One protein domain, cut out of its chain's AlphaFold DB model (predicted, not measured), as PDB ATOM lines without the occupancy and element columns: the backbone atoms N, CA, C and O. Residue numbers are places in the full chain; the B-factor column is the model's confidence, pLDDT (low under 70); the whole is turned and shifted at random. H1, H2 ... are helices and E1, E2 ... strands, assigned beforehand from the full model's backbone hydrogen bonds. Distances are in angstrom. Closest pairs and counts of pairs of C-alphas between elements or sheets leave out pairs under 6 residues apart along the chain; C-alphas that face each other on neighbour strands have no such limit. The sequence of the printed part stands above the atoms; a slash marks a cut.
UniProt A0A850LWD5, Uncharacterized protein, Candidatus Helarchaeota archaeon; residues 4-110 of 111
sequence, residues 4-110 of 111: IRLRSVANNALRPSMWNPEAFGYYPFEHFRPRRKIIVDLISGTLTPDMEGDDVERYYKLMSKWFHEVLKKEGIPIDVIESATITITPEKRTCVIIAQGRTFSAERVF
ATOM      1  N   ILE A   4     -20.569  18.054 -21.151       85.56
ATOM      2  CA  ILE A   4     -21.688  18.890 -20.683       85.56
ATOM      3  C   ILE A   4     -21.393  19.612 -19.355       85.56
ATOM      4  O   ILE A   4     -21.949  20.678 -19.089       85.56
ATOM      5  N   ARG A   5     -20.482  19.074 -18.533       91.81
ATOM      6  CA  ARG A   5     -20.034  19.690 -17.279       91.81
ATOM      7  C   ARG A   5     -19.214  20.955 -17.501       91.81
ATOM      8  O   ARG A   5     -19.286  21.841 -16.655       91.81
ATOM      9  N   LEU A   6     -18.534  21.106 -18.643       94.06
ATOM     10  CA  LEU A   6     -17.708  22.281 -18.946       94.06
ATOM     11  C   LEU A   6     -18.511  23.585 -18.960       94.06
ATOM     12  O   LEU A   6     -17.977  24.628 -18.600       94.06
ATOM     13  N   ARG A   7     -19.818  23.537 -19.252       93.69
ATOM     14  CA  ARG A   7     -20.697  24.706 -19.094       93.69
ATOM     15  C   ARG A   7     -20.809  25.155 -17.633       93.69
ATOM     16  O   ARG A   7     -20.796  26.350 -17.354       93.69
ATOM     17  N   SER A   8     -20.907  24.208 -16.701       93.06
ATOM     18  CA  SER A   8     -20.899  24.496 -15.260       93.06
ATOM     19  C   SER A   8     -19.524  24.996 -14.811       93.06
ATOM     20  O   SER A   8     -19.433  25.982 -14.085       93.06
ATOM     21  N   VAL A   9     -18.446  24.383 -15.318       94.12
ATOM     22  CA  VAL A   9     -17.069  24.824 -15.044       94.12
ATOM     23  C   VAL A   9     -16.851  26.269 -15.497       94.12
ATOM     24  O   VAL A   9     -16.392  27.076 -14.696       94.12
ATOM     25  N   ALA A  10     -17.263  26.633 -16.715       95.19
ATOM     26  CA  ALA A  10     -17.163  28.004 -17.218       95.19
ATOM     27  C   ALA A  10     -17.918  29.009 -16.331       95.19
ATOM     28  O   ALA A  10     -17.413  30.090 -16.039       95.19
ATOM     29  N   ASN A  11     -19.110  28.646 -15.845       93.19
ATOM     30  CA  ASN A  11     -19.866  29.490 -14.914       93.19
ATOM     31  C   ASN A  11     -19.155  29.652 -13.566       93.19
ATOM     32  O   ASN A  11     -19.076  30.761 -13.034       93.19
ATOM     33  N   ASN A  12     -18.620  28.559 -13.023       92.25
ATOM     34  CA  ASN A  12     -17.920  28.566 -11.742       92.25
ATOM     35  C   ASN A  12     -16.567  29.281 -11.814       92.25
ATOM     36  O   ASN A  12     -16.160  29.881 -10.825       92.25
ATOM     37  N   ALA A  13     -15.916  29.304 -12.977       91.56
ATOM     38  CA  ALA A  13     -14.692  30.068 -13.205       91.56
ATOM     39  C   ALA A  13     -14.905  31.591 -13.061       91.56
ATOM     40  O   ALA A  13     -13.954  32.340 -12.849       91.56
ATOM     41  N   LEU A  14     -16.160  32.058 -13.128       90.19
ATOM     42  CA  LEU A  14     -16.548  33.458 -12.924       90.19
ATOM     43  C   LEU A  14     -17.076  33.750 -11.510       90.19
ATOM     44  O   LEU A  14     -17.662  34.812 -11.276       90.19
ATOM     45  N   ARG A  15     -16.908  32.821 -10.559       82.56
ATOM     46  CA  ARG A  15     -17.356  33.009  -9.172       82.56
ATOM     47  C   ARG A  15     -16.754  34.278  -8.544       82.56
ATOM     48  O   ARG A  15     -15.636  34.661  -8.896       82.56
ATOM     49  N   PRO A  16     -17.494  34.945  -7.642       70.69
ATOM     50  CA  PRO A  16     -17.065  36.188  -7.017       70.69
ATOM     51  C   PRO A  16     -16.204  35.951  -5.775       70.69
ATOM     52  O   PRO A  16     -15.953  36.893  -5.059       70.69
ATOM     53  N   SER A  17     -15.798  34.720  -5.466       71.12
ATOM     54  CA  SER A  17     -14.879  34.458  -4.360       71.12
ATOM     55  C   SER A  17     -14.259  33.077  -4.487       71.12
ATOM     56  O   SER A  17     -14.851  32.136  -5.035       71.12
ATOM     57  N   MET A  18     -13.049  32.952  -3.957       71.56
ATOM     58  CA  MET A  18     -12.390  31.672  -3.748       71.56
ATOM     59  C   MET A  18     -11.871  31.578  -2.328       71.56
ATOM     60  O   MET A  18     -11.408  32.561  -1.750       71.56
ATOM     61  N   TRP A  19     -11.923  30.364  -1.787       66.88
ATOM     62  CA  TRP A  19     -11.179  30.058  -0.582       66.88
ATOM     63  C   TRP A  19      -9.683  30.115  -0.897       66.88
ATOM     64  O   TRP A  19      -9.221  29.478  -1.845       66.88
ATOM     65  N   ASN A  20      -8.954  30.898  -0.109       65.88
ATOM     66  CA  ASN A  20      -7.509  31.005  -0.154       65.88
ATOM     67  C   ASN A  20      -6.988  30.673   1.257       65.88
ATOM     68  O   ASN A  20      -7.393  31.335   2.208       65.88
ATOM     69  N   PRO A  21      -6.122  29.664   1.439       59.62
ATOM     70  CA  PRO A  21      -5.564  29.357   2.758       59.62
ATOM     71  C   PRO A  21      -4.742  30.515   3.346       59.62
ATOM     72  O   PRO A  21      -4.561  30.583   4.555       59.62
ATOM     73  N   GLU A  22      -4.262  31.429   2.501       63.66
ATOM     74  CA  GLU A  22      -3.397  32.545   2.883       63.66
ATOM     75  C   GLU A  22      -4.161  33.879   3.036       63.66
ATOM     76  O   GLU A  22      -3.545  34.889   3.371       63.66
ATOM     77  N   ALA A  23      -5.481  33.913   2.789       57.44
ATOM     78  CA  ALA A  23      -6.330  35.098   2.978       57.44
ATOM     79  C   ALA A  23      -7.820  34.727   3.136       57.44
ATOM     80  O   ALA A  23      -8.345  33.910   2.379       57.44
ATOM     81  N   PHE A  24      -8.540  35.365   4.068       51.28
ATOM     82  CA  PHE A  24     -10.002  35.237   4.156       51.28
ATOM     83  C   PHE A  24     -10.636  35.676   2.829       51.28
ATOM     84  O   PHE A  24     -10.429  36.810   2.428       51.28
ATOM     85  N   GLY A  25     -11.370  34.770   2.166       59.34
ATOM     86  CA  GLY A  25     -12.247  35.032   1.014       59.34
ATOM     87  C   GLY A  25     -11.718  36.053   0.007       59.34
ATOM     88  O   GLY A  25     -11.968  37.241   0.134       59.34
ATOM     89  N   TYR A  26     -11.029  35.592  -1.033       68.00
ATOM     90  CA  TYR A  26     -10.333  36.513  -1.920       68.00
ATOM     91  C   TYR A  26     -11.132  36.810  -3.188       68.00
ATOM     92  O   TYR A  26     -11.369  35.906  -3.997       68.00
ATOM     93  N   TYR A  27     -11.509  38.073  -3.386       73.75
ATOM     94  CA  TYR A  27     -12.056  38.569  -4.643       73.75
ATOM     95  C   TYR A  27     -11.426  39.913  -5.004       73.75
ATOM     96  O   TYR A  27     -11.807  40.939  -4.448       73.75
ATOM     97  N   PRO A  28     -10.480  39.947  -5.958       75.56
ATOM     98  CA  PRO A  28      -9.715  41.163  -6.207       75.56
ATOM     99  C   PRO A  28     -10.618  42.302  -6.701       75.56
ATOM    100  O   PRO A  28     -10.361  43.468  -6.422       75.56
ATOM    101  N   PHE A  29     -11.732  41.983  -7.368       74.50
ATOM    102  CA  PHE A  29     -12.593  43.002  -7.964       74.50
ATOM    103  C   PHE A  29     -13.593  43.673  -7.017       74.50
ATOM    104  O   PHE A  29     -14.370  44.510  -7.468       74.50
ATOM    105  N   GLU A  30     -13.591  43.339  -5.726       70.31
ATOM    106  CA  GLU A  30     -14.293  44.154  -4.723       70.31
ATOM    107  C   GLU A  30     -13.661  45.548  -4.596       70.31
ATOM    108  O   GLU A  30     -14.359  46.534  -4.362       70.31
ATOM    109  N   HIS A  31     -12.349  45.648  -4.824       70.12
ATOM    110  CA  HIS A  31     -11.598  46.902  -4.723       70.12
ATOM    111  C   HIS A  31     -10.822  47.254  -6.002       70.12
ATOM    112  O   HIS A  31     -10.313  48.366  -6.132       70.12
ATOM    113  N   PHE A  32     -10.778  46.345  -6.978       74.00
ATOM    114  CA  PHE A  32     -10.122  46.545  -8.266       74.00
ATOM    115  C   PHE A  32     -11.131  46.523  -9.420       74.00
ATOM    116  O   PHE A  32     -11.820  45.534  -9.647       74.00
ATOM    117  N   ARG A  33     -11.180  47.579 -10.236       78.19
ATOM    118  CA  ARG A  33     -11.770  47.487 -11.581       78.19
ATOM    119  C   ARG A  33     -10.661  47.557 -12.627       78.19
ATOM    120  O   ARG A  33      -9.894  48.524 -12.626       78.19
ATOM    121  N   PRO A  34     -10.574  46.576 -13.539       80.00
ATOM    122  CA  PRO A  34      -9.556  46.584 -14.573       80.00
ATOM    123  C   PRO A  34      -9.815  47.766 -15.506       80.00
ATOM    124  O   PRO A  34     -10.927  47.952 -15.989       80.00
ATOM    125  N   ARG A  35      -8.783  48.569 -15.775       83.38
ATOM    126  CA  ARG A  35      -8.859  49.688 -16.735       83.38
ATOM    127  C   ARG A  35      -8.646  49.252 -18.185       83.38
ATOM    128  O   ARG A  35      -8.888  50.019 -19.108       83.38
ATOM    129  N   ARG A  36      -8.151  48.030 -18.379       86.94
ATOM    130  CA  ARG A  36      -7.799  47.438 -19.673       86.94
ATOM    131  C   ARG A  36      -8.212  45.974 -19.707       86.94
ATOM    132  O   ARG A  36      -8.422  45.366 -18.659       86.94
ATOM    133  N   LYS A  37      -8.298  45.414 -20.912       92.56
ATOM    134  CA  LYS A  37      -8.566  43.990 -21.111       92.56
ATOM    135  C   LYS A  37      -7.431  43.150 -20.514       92.56
ATOM    136  O   LYS A  37      -6.271  43.384 -20.839       92.56
ATOM    137  N   ILE A  38      -7.791  42.168 -19.694       92.94
ATOM    138  CA  ILE A  38      -6.898  41.124 -19.182       92.94
ATOM    139  C   ILE A  38      -7.417  39.783 -19.703       92.94
ATOM    140  O   ILE A  38      -8.623  39.525 -19.689       92.94
ATOM    141  N   ILE A  39      -6.516  38.939 -20.190       95.69
ATOM    142  CA  ILE A  39      -6.802  37.572 -20.616       95.69
ATOM    143  C   ILE A  39      -6.083  36.639 -19.655       95.69
ATOM    144  O   ILE A  39      -4.886  36.781 -19.444       95.69
ATOM    145  N   VAL A  40      -6.814  35.691 -19.092       95.44
ATOM    146  CA  VAL A  40      -6.283  34.638 -18.230       95.44
ATOM    147  C   VAL A  40      -6.392  33.328 -18.984       95.44
ATOM    148  O   VAL A  40      -7.496  32.948 -19.373       95.44
ATOM    149  N   ASP A  41      -5.284  32.625 -19.159       97.12
ATOM    150  CA  ASP A  41      -5.282  31.237 -19.609       97.12
ATOM    151  C   ASP A  41      -5.409  30.317 -18.387       97.12
ATOM    152  O   ASP A  41      -4.549  30.299 -17.511       97.12
ATOM    153  N   LEU A  42      -6.501  29.560 -18.303       96.75
ATOM    154  CA  LEU A  42      -6.763  28.645 -17.193       96.75
ATOM    155  C   LEU A  42      -5.913  27.372 -17.255       96.75
ATOM    156  O   LEU A  42      -5.729  26.735 -16.216       96.75
ATOM    157  N   ILE A  43      -5.390  27.009 -18.429       96.81
ATOM    158  CA  ILE A  43      -4.519  25.844 -18.605       96.81
ATOM    159  C   ILE A  43      -3.139  26.155 -18.026       96.81
ATOM    160  O   ILE A  43      -2.656  25.407 -17.176       96.81
ATOM    161  N   SER A  44      -2.528  27.266 -18.448       95.25
ATOM    162  CA  SER A  44      -1.183  27.659 -18.001       95.25
ATOM    163  C   SER A  44      -1.167  28.504 -16.723       95.25
ATOM    164  O   SER A  44      -0.158  28.542 -16.023       95.25
ATOM    165  N   GLY A  45      -2.265  29.189 -16.409       93.38
ATOM    166  CA  GLY A  45      -2.322  30.193 -15.346       93.38
ATOM    167  C   GLY A  45      -1.690  31.535 -15.725       93.38
ATOM    168  O   GLY A  45      -1.488  32.366 -14.842       93.38
ATOM    169  N   THR A  46      -1.371  31.749 -17.007       94.50
ATOM    170  CA  THR A  46      -0.740  32.979 -17.512       94.50
ATOM    171  C   THR A  46      -1.761  34.102 -17.666       94.50
ATOM    172  O   THR A  46      -2.902  33.864 -18.073       94.50
ATOM    173  N   LEU A  47      -1.342  35.335 -17.372       93.94
ATOM    174  CA  LEU A  47      -2.131  36.544 -17.583       93.94
ATOM    175  C   LEU A  47      -1.504  37.405 -18.684       93.94
ATOM    176  O   LEU A  47      -0.290  37.579 -18.734       93.94
ATOM    177  N   THR A  48      -2.350  37.979 -19.539       94.00
ATOM    178  CA  THR A  48      -1.947  38.920 -20.588       94.00
ATOM    179  C   THR A  48      -2.807  40.185 -20.509       94.00
ATOM    180  O   THR A  48      -4.017  40.104 -20.745       94.00
ATOM    181  N   PRO A  49      -2.226  41.367 -20.242       91.19
ATOM    182  CA  PRO A  49      -0.817  41.587 -19.898       91.19
ATOM    183  C   PRO A  49      -0.456  40.966 -18.544       91.19
ATOM    184  O   PRO A  49      -1.348  40.692 -17.739       91.19
ATOM    185  N   ASP A  50       0.842  40.783 -18.312       87.31
ATOM    186  CA  ASP A  50       1.346  40.395 -16.998       87.31
ATOM    187  C   ASP A  50       0.964  41.460 -15.955       87.31
ATOM    188  O   ASP A  50       0.849  42.657 -16.261       87.31
ATOM    189  N   MET A  51       0.698  40.990 -14.743       82.62
ATOM    190  CA  MET A  51       0.233  41.781 -13.610       82.62
ATOM    191  C   MET A  51       1.201  41.704 -12.415       82.62
ATOM    192  O   MET A  51       0.923  42.356 -11.420       82.62
ATOM    193  N   GLU A  52       2.298  40.939 -12.510       70.69
ATOM    194  CA  GLU A  52       3.431  40.857 -11.564       70.69
ATOM    195  C   GLU A  52       3.112  41.180 -10.088       70.69
ATOM    196  O   GLU A  52       3.302  42.295  -9.603       70.69
ATOM    197  N   GLY A  53       2.668  40.175  -9.331       65.31
ATOM    198  CA  GLY A  53       2.468  40.284  -7.883       65.31
ATOM    199  C   GLY A  53       1.195  41.021  -7.463       65.31
ATOM    200  O   GLY A  53       0.958  41.156  -6.264       65.31
ATOM    201  N   ASP A  54       0.363  41.451  -8.418       77.81
ATOM    202  CA  ASP A  54      -0.971  41.990  -8.155       77.81
ATOM    203  C   ASP A  54      -1.877  40.908  -7.554       77.81
ATOM    204  O   ASP A  54      -1.839  39.716  -7.899       77.81
ATOM    205  N   ASP A  55      -2.767  41.361  -6.685       80.75
ATOM    206  CA  ASP A  55      -3.806  40.554  -6.106       80.75
ATOM    207  C   ASP A  55      -4.632  39.803  -7.172       80.75
ATOM    208  O   ASP A  55      -4.995  38.630  -6.996       80.75
ATOM    209  N   VAL A  56      -4.879  40.441  -8.314       84.25
ATOM    210  CA  VAL A  56      -5.551  39.842  -9.476       84.25
ATOM    211  C   VAL A  56      -4.809  38.605  -9.983       84.25
ATOM    212  O   VAL A  56      -5.430  37.568 -10.234       84.25
ATOM    213  N   GLU A  57      -3.486  38.685 -10.111       86.62
ATOM    214  CA  GLU A  57      -2.659  37.594 -10.618       86.62
ATOM    215  C   GLU A  57      -2.741  36.376  -9.695       86.62
ATOM    216  O   GLU A  57      -2.995  35.251 -10.138       86.62
ATOM    217  N   ARG A  58      -2.619  36.610  -8.384       86.75
ATOM    218  CA  ARG A  58      -2.712  35.558  -7.366       86.75
ATOM    219  C   ARG A  58      -4.063  34.849  -7.403       86.75
ATOM    220  O   ARG A  58      -4.105  33.617  -7.366       86.75
ATOM    221  N   TYR A  59      -5.160  35.598  -7.537       88.06
ATOM    222  CA  TYR A  59      -6.496  35.014  -7.682       88.06
ATOM    223  C   TYR A  59      -6.588  34.105  -8.903       88.06
ATOM    224  O   TYR A  59      -7.066  32.975  -8.810       88.06
ATOM    225  N   TYR A  60      -6.121  34.566 -10.058       89.88
ATOM    226  CA  TYR A  60      -6.272  33.801 -11.289       89.88
ATOM    227  C   TYR A  60      -5.305  32.618 -11.398       89.88
ATOM    228  O   TYR A  60      -5.685  31.587 -11.957       89.88
ATOM    229  N   LYS A  61      -4.142  32.670 -10.739       90.25
ATOM    230  CA  LYS A  61      -3.293  31.488 -10.515       90.25
ATOM    231  C   LYS A  61      -3.996  30.432  -9.659       90.25
ATOM    232  O   LYS A  61      -3.954  29.246  -9.986       90.25
ATOM    233  N   LEU A  62      -4.693  30.836  -8.593       90.38
ATOM    234  CA  LEU A  62      -5.530  29.916  -7.810       90.38
ATOM    235  C   LEU A  62      -6.695  29.359  -8.643       90.38
ATOM    236  O   LEU A  62      -7.055  28.192  -8.494       90.38
ATOM    237  N   MET A  63      -7.256  30.161  -9.554       91.69
ATOM    238  CA  MET A  63      -8.358  29.733 -10.417       91.69
ATOM    239  C   MET A  63      -7.888  28.690 -11.431       91.69
ATOM    240  O   MET A  63      -8.593  27.711 -11.659       91.69
ATOM    241  N   SER A  64      -6.684  28.852 -11.986       94.69
ATOM    242  CA  SER A  64      -6.058  27.832 -12.831       94.69
ATOM    243  C   SER A  64      -5.879  26.518 -12.062       94.69
ATOM    244  O   SER A  64      -6.352  25.479 -12.517       94.69
ATOM    245  N   LYS A  65      -5.331  26.547 -10.839       94.00
ATOM    246  CA  LYS A  65      -5.219  25.336  -9.999       94.00
ATOM    247  C   LYS A  65      -6.577  24.663  -9.764       94.00
ATOM    248  O   LYS A  65      -6.718  23.462  -9.984       94.00
ATOM    249  N   TRP A  66      -7.594  25.441  -9.386       94.31
ATOM    250  CA  TRP A  66      -8.962  24.942  -9.215       94.31
ATOM    251  C   TRP A  66      -9.524  24.311 -10.498       94.31
ATOM    252  O   TRP A  66     -10.198  23.283 -10.429       94.31
ATOM    253  N   PHE A  67      -9.248  24.903 -11.660       95.69
ATOM    254  CA  PHE A  67      -9.699  24.389 -12.949       95.69
ATOM    255  C   PHE A  67      -9.148  22.981 -13.203       95.69
ATOM    256  O   PHE A  67      -9.928  22.063 -13.460       95.69
ATOM    257  N   HIS A  68      -7.840  22.777 -13.015       96.31
ATOM    258  CA  HIS A  68      -7.199  21.457 -13.122       96.31
ATOM    259  C   HIS A  68      -7.812  20.427 -12.160       96.31
ATOM    260  O   HIS A  68      -8.110  19.295 -12.551       96.31
ATOM    261  N   GLU A  69      -8.068  20.815 -10.908       95.12
ATOM    262  CA  GLU A  69      -8.702  19.933  -9.921       95.12
ATOM    263  C   GLU A  69     -10.132  19.540 -10.302       95.12
ATOM    264  O   GLU A  69     -10.530  18.384 -10.127       95.12
ATOM    265  N   VAL A  70     -10.923  20.487 -10.812       94.44
ATOM    266  CA  VAL A  70     -12.304  20.229 -11.231       94.44
ATOM    267  C   VAL A  70     -12.349  19.325 -12.453       94.44
ATOM    268  O   VAL A  70     -13.144  18.388 -12.464       94.44
ATOM    269  N   LEU A  71     -11.477  19.536 -13.441       94.62
ATOM    270  CA  LEU A  71     -11.382  18.641 -14.595       94.62
ATOM    271  C   LEU A  71     -11.077  17.203 -14.158       94.62
ATOM    272  O   LEU A  71     -11.779  16.275 -14.567       94.62
ATOM    273  N   LYS A  72     -10.119  17.024 -13.237       94.12
ATOM    274  CA  LYS A  72      -9.799  15.712 -12.658       94.12
ATOM    275  C   LYS A  72     -11.005  15.084 -11.950       94.12
ATOM    276  O   LYS A  72     -11.283  13.907 -12.164       94.12
ATOM    277  N   LYS A  73     -11.740  15.854 -11.138       93.00
ATOM    278  CA  LYS A  73     -12.948  15.384 -10.427       93.00
ATOM    279  C   LYS A  73     -14.081  14.987 -11.376       93.00
ATOM    280  O   LYS A  73     -14.784  14.019 -11.112       93.00
ATOM    281  N   GLU A  74     -14.245  15.705 -12.484       91.75
ATOM    282  CA  GLU A  74     -15.264  15.419 -13.502       91.75
ATOM    283  C   GLU A  74     -14.825  14.332 -14.508       91.75
ATOM    284  O   GLU A  74     -15.596  13.962 -15.401       91.75
ATOM    285  N   GLY A  75     -13.598  13.806 -14.380       93.12
ATOM    286  CA  GLY A  75     -13.035  12.807 -15.290       93.12
ATOM    287  C   GLY A  75     -12.842  13.344 -16.710       93.12
ATOM    288  O   GLY A  75     -13.120  12.635 -17.681       93.12
ATOM    289  N   ILE A  76     -12.441  14.612 -16.830       93.75
ATOM    290  CA  ILE A  76     -12.146  15.296 -18.091       93.75
ATOM    291  C   ILE A  76     -10.622  15.456 -18.187       93.75
ATOM    292  O   ILE A  76     -10.042  16.178 -17.377       93.75
ATOM    293  N   PRO A  77      -9.959  14.782 -19.135       94.12
ATOM    294  CA  PRO A  77      -8.529  14.952 -19.369       94.12
ATOM    295  C   PRO A  77      -8.193  16.382 -19.834       94.12
ATOM    296  O   PRO A  77      -8.968  16.998 -20.561       94.12
ATOM    297  N   ILE A  78      -7.058  16.941 -19.409       94.62
ATOM    298  CA  ILE A  78      -6.673  18.312 -19.798       94.62
ATOM    299  C   ILE A  78      -6.330  18.415 -21.291       94.62
ATOM    300  O   ILE A  78      -6.572  19.447 -21.901       94.62
ATOM    301  N   ASP A  79      -5.839  17.336 -21.899       94.44
ATOM    302  CA  ASP A  79      -5.477  17.233 -23.318       94.44
ATOM    303  C   ASP A  79      -6.681  17.334 -24.263       94.44
ATOM    304  O   ASP A  79      -6.510  17.661 -25.435       94.44
ATOM    305  N   VAL A  80      -7.906  17.117 -23.767       95.06
ATOM    306  CA  VAL A  80      -9.113  17.375 -24.566       95.06
ATOM    307  C   VAL A  80      -9.531  18.847 -24.557       95.06
ATOM    308  O   VAL A  80     -10.449  19.212 -25.293       95.06
ATOM    309  N   ILE A  81      -8.909  19.682 -23.716       96.88
ATOM    310  CA  ILE A  81      -9.154  21.122 -23.648       96.88
ATOM    311  C   ILE A  81      -8.193  21.823 -24.612       96.88
ATOM    312  O   ILE A  81      -7.001  21.939 -24.353       96.88
ATOM    313  N   GLU A  82      -8.732  22.326 -25.717       97.12
ATOM    314  CA  GLU A  82      -7.974  23.063 -26.735       97.12
ATOM    315  C   GLU A  82      -7.640  24.480 -26.258       97.12
ATOM    316  O   GLU A  82      -6.575  25.017 -26.546       97.12
ATOM    317  N   SER A  83      -8.566  25.103 -25.524       97.75
ATOM    318  CA  SER A  83      -8.339  26.386 -24.860       97.75
ATOM    319  C   SER A  83      -9.302  26.579 -23.693       97.75
ATOM    320  O   SER A  83     -10.438  26.105 -23.718       97.75
ATOM    321  N   ALA A  84      -8.868  27.302 -22.664       97.88
ATOM    322  CA  ALA A  84      -9.730  27.737 -21.572       97.88
ATOM    323  C   ALA A  84      -9.293  29.127 -21.118       97.88
ATOM    324  O   ALA A  84      -8.242  29.280 -20.508       97.88
ATOM    325  N   THR A  85     -10.087  30.148 -21.429       98.06
ATOM    326  CA  THR A  85      -9.724  31.543 -21.170       98.06
ATOM    327  C   THR A  85     -10.777  32.273 -20.354       98.06
ATOM    328  O   THR A  85     -11.978  32.038 -20.503       98.06
ATOM    329  N   ILE A  86     -10.329  33.193 -19.501       96.56
ATOM    330  CA  ILE A  86     -11.176  34.227 -18.909       96.56
ATOM    331  C   ILE A  86     -10.739  35.572 -19.475       96.56
ATOM    332  O   ILE A  86      -9.608  36.003 -19.281       96.56
ATOM    333  N   THR A  87     -11.647  36.246 -20.167       95.69
ATOM    334  CA  THR A  87     -11.476  37.635 -20.589       95.69
ATOM    335  C   THR A  87     -12.129  38.550 -19.570       95.69
ATOM    336  O   THR A  87     -13.293  38.361 -19.223       95.69
ATOM    337  N   ILE A  88     -11.393  39.554 -19.116       92.44
ATOM    338  CA  ILE A  88     -11.807  40.506 -18.092       92.44
ATOM    339  C   ILE A  88     -11.683  41.897 -18.711       92.44
ATOM    340  O   ILE A  88     -10.602  42.284 -19.152       92.44
ATOM    341  N   THR A  89     -12.780  42.636 -18.777       91.44
ATOM    342  CA  THR A  89     -12.839  44.026 -19.254       91.44
ATOM    343  C   THR A  89     -13.364  44.923 -18.128       91.44
ATOM    344  O   THR A  89     -13.792  44.390 -17.108       91.44
ATOM    345  N   PRO A  90     -13.357  46.260 -18.249       88.81
ATOM    346  CA  PRO A  90     -13.942  47.132 -17.221       88.81
ATOM    347  C   PRO A  90     -15.426  46.840 -16.911       88.81
ATOM    348  O   PRO A  90     -15.909  47.106 -15.805       88.81
ATOM    349  N   GLU A  91     -16.154  46.284 -17.881       88.94
ATOM    350  CA  GLU A  91     -17.600  46.059 -17.827       88.94
ATOM    351  C   GLU A  91     -17.956  44.639 -17.384       88.94
ATOM    352  O   GLU A  91     -18.944  44.436 -16.675       88.94
ATOM    353  N   LYS A  92     -17.172  43.636 -17.797       91.31
ATOM    354  CA  LYS A  92     -17.573  42.236 -17.652       91.31
ATOM    355  C   LYS A  92     -16.418  41.248 -17.610       91.31
ATOM    356  O   LYS A  92     -15.269  41.550 -17.918       91.31
ATOM    357  N   ARG A  93     -16.769  40.018 -17.250       92.44
ATOM    358  CA  ARG A  93     -15.914  38.838 -17.312       92.44
ATOM    359  C   ARG A  93     -16.597  37.758 -18.133       92.44
ATOM    360  O   ARG A  93     -17.757  37.436 -17.883       92.44
ATOM    361  N   THR A  94     -15.862  37.165 -19.059       96.12
ATOM    362  CA  THR A  94     -16.344  36.096 -19.933       96.12
ATOM    363  C   THR A  94     -15.389  34.918 -19.827       96.12
ATOM    364  O   THR A  94     -14.189  35.093 -20.008       96.12
ATOM    365  N   CYS A  95     -15.902  33.725 -19.539       97.50
ATOM    366  CA  CYS A  95     -15.129  32.488 -19.593       97.50
ATOM    367  C   CYS A  95     -15.501  31.722 -20.861       97.50
ATOM    368  O   CYS A  95     -16.688  31.580 -21.157       97.50
ATOM    369  N   VAL A  96     -14.503  31.235 -21.594       98.12
ATOM    370  CA  VAL A  96     -14.672  30.403 -22.789       98.12
ATOM    371  C   VAL A  96     -13.759  29.192 -22.674       98.12
ATOM    372  O   VAL A  96     -12.552  29.342 -22.509       98.12
ATOM    373  N   ILE A  97     -14.336  28.002 -22.782       97.88
ATOM    374  CA  ILE A  97     -13.630  26.723 -22.825       97.88
ATOM    375  C   ILE A  97     -13.954  26.068 -24.167       97.88
ATOM    376  O   ILE A  97     -15.128  25.895 -24.496       97.88
ATOM    377  N   ILE A  98     -12.929  25.697 -24.925       97.56
ATOM    378  CA  ILE A  98     -13.048  24.938 -26.169       97.56
ATOM    379  C   ILE A  98     -12.485  23.542 -25.925       97.56
ATOM    380  O   ILE A  98     -11.362  23.395 -25.445       97.56
ATOM    381  N   ALA A  99     -13.280  22.520 -26.226       96.44
ATOM    382  CA  ALA A  99     -12.884  21.127 -26.076       96.44
ATOM    383  C   ALA A  99     -13.518  20.264 -27.169       96.44
ATOM    384  O   ALA A  99     -14.746  20.261 -27.317       96.44
ATOM    385  N   GLN A 100     -12.698  19.519 -27.911       93.56
ATOM    386  CA  GLN A 100     -13.118  18.662 -29.029       93.56
ATOM    387  C   GLN A 100     -14.009  19.403 -30.047       93.56
ATOM    388  O   GLN A 100     -15.092  18.929 -30.408       93.56
ATOM    389  N   GLY A 101     -13.603  20.611 -30.443       93.69
ATOM    390  CA  GLY A 101     -14.334  21.482 -31.369       93.69
ATOM    391  C   GLY A 101     -15.641  22.072 -30.825       93.69
ATOM    392  O   GLY A 101     -16.407  22.668 -31.583       93.69
ATOM    393  N   ARG A 102     -15.943  21.908 -29.529       94.94
ATOM    394  CA  ARG A 102     -17.146  22.463 -28.886       94.94
ATOM    395  C   ARG A 102     -16.797  23.624 -27.973       94.94
ATOM    396  O   ARG A 102     -15.879  23.519 -27.165       94.94
ATOM    397  N   THR A 103     -17.606  24.676 -28.035       96.81
ATOM    398  CA  THR A 103     -17.448  25.877 -27.208       96.81
ATOM    399  C   THR A 103     -18.424  25.880 -26.037       96.81
ATOM    400  O   THR A 103     -19.633  25.715 -26.208       96.81
ATOM    401  N   PHE A 104     -17.901  26.136 -24.842       96.38
ATOM    402  CA  PHE A 104     -18.654  26.316 -23.607       96.38
ATOM    403  C   PHE A 104     -18.307  27.680 -23.027       96.38
ATOM    404  O   PHE A 104     -17.139  27.957 -22.768       96.38
ATOM    405  N   SER A 105     -19.302  28.536 -22.812       96.06
ATOM    406  CA  SER A 105     -19.056  29.889 -22.324       96.06
ATOM    407  C   SER A 105     -20.000  30.310 -21.206       96.06
ATOM    408  O   SER A 105     -21.099  29.772 -21.036       96.06
ATOM    409  N   ALA A 106     -19.532  31.277 -20.424       96.12
ATOM    410  CA  ALA A 106     -20.299  31.987 -19.415       96.12
ATOM    411  C   ALA A 106     -19.880  33.460 -19.398       96.12
ATOM    412  O   ALA A 106     -18.753  33.792 -19.765       96.12
ATOM    413  N   GLU A 107     -20.770  34.336 -18.943       95.12
ATOM    414  CA  GLU A 107     -20.514  35.772 -18.835       95.12
ATOM    415  C   GLU A 107     -21.106  36.329 -17.535       95.12
ATOM    416  O   GLU A 107     -22.158  35.877 -17.079       95.12
ATOM    417  N   ARG A 108     -20.421  37.307 -16.934       90.75
ATOM    418  CA  ARG A 108     -20.902  38.095 -15.795       90.75
ATOM    419  C   ARG A 108     -20.496  39.556 -15.939       90.75
ATOM    420  O   ARG A 108     -19.315  39.853 -16.104       90.75
ATOM    421  N   VAL A 109     -21.460  40.457 -15.806       87.25
ATOM    422  CA  VAL A 109     -21.227  41.904 -15.696       87.25
ATOM    423  C   VAL A 109     -20.800  42.226 -14.262       87.25
ATOM    424  O   VAL A 109     -21.225  41.551 -13.322       87.25
ATOM    425  N   PHE A 110     -19.923  43.212 -14.078       78.31
ATOM    426  CA  PHE A 110     -19.628  43.733 -12.742       78.31
ATOM    427  C   PHE A 110     -20.834  44.528 -12.226       78.31
ATOM    428  O   PHE A 110     -21.188  45.540 -12.833       78.31
TER     429      PHE A 110
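AT A GLANCE: This is residues 4 to 110 of the 111 residues of an uncharacterized protein of Candidatus Helarchaeota archaeon (UniProt A0A850LWD5). An antiparallel sheet of four strands, E3, E4, E5 and E6, makes a wall with two helices over one face and its other face bare; H1 covers the E5 and E6 side, while the longer H2 runs over E3 and E4. The small hairpin E1 and E2 lies farthest from the middle, past H2 on the side away from the sheet. The printed part has 107 residues, with two named helices and six named strands in the order H1 E1 E2 E3 H2 E4 E5 E6, and the class is mixed, helices and strands. The whole is compact, with a radius of gyration of the C-alphas of 13.2 A and spans of 36 by 29 by 22 A.

HOW THE PARTS SIT: The sheet runs E3, residues 38 to 41, E4, residues 81 to 88, E5, residues 92 to 99, and E6, residues 102 to 109; E3 and E6 are its edge strands. E4, E5 and E6 form a meander, each strand the antiparallel neighbour of the one before, by way of the hairpins E4 and E5, and E5 and E6. Across E3 and E4, N 40 and O 86 are 2.8 A apart, within hydrogen-bond range, as are N 85 and O 96 across E4 and E5, 2.8 A, and N 97 and O 104 across E5 and E6, 2.8 A. Residues 39 to 40 of E3 also pair, antiparallel, with residues 47 to 48. H1, residues 4 to 12, is on the sheet at a height of 7.8 A, over E6 and only just over E5, where 3 of its 9 C-alphas fall; it runs along the strands, at 22 degrees to E6 on the local plane. Its closest C-alphas to E6 are those of Asn 11 and Ala 106, 5.2 A. H2, residues 55 to 73, is on the same face at a height of 10.3 A, over E3 and E4, and only just along the strands, at 27 degrees to E4 on the local plane. H1 and H2 are close but not clearly touching, with the C-alphas of Val 9 and Val 70 closest at 7.6 A, and run opposite ways at a shallow tilt of 22 degrees. Every O i to N i+4 pair is within hydrogen-bond range in H2, and 4 of 5 in H1. The hairpin of E1, residues 18 to 20, and E2, residues 23 to 26, is antiparallel, with N 26 and O 18 3.1 A apart. The closest C-alphas of E2 and H2 are those of Tyr 26 and Tyr 59, 7.1 A.

IN THESE COORDINATES: H1 begins at C-alpha 4, (-21.688, 18.890, -20.683). H2 is 27.1 A long, from C-alpha 55 at (-3.806, 40.554, -6.106). E4, E5 and E6 measure 20.3 A, 23.2 A and 23.8 A; E6 ends at C-alpha 109, (-21.227, 41.904, -15.696).

THE WHOLE: The C-alphas farthest apart, of Phe 24 and Gly 101, are 38.3 A apart. The printed part has no cut; the links E2 to E3 and E3 to H2 are long. Mean pLDDT of the printed part is 87.9, with residues 19 to 26 and 53 under 70.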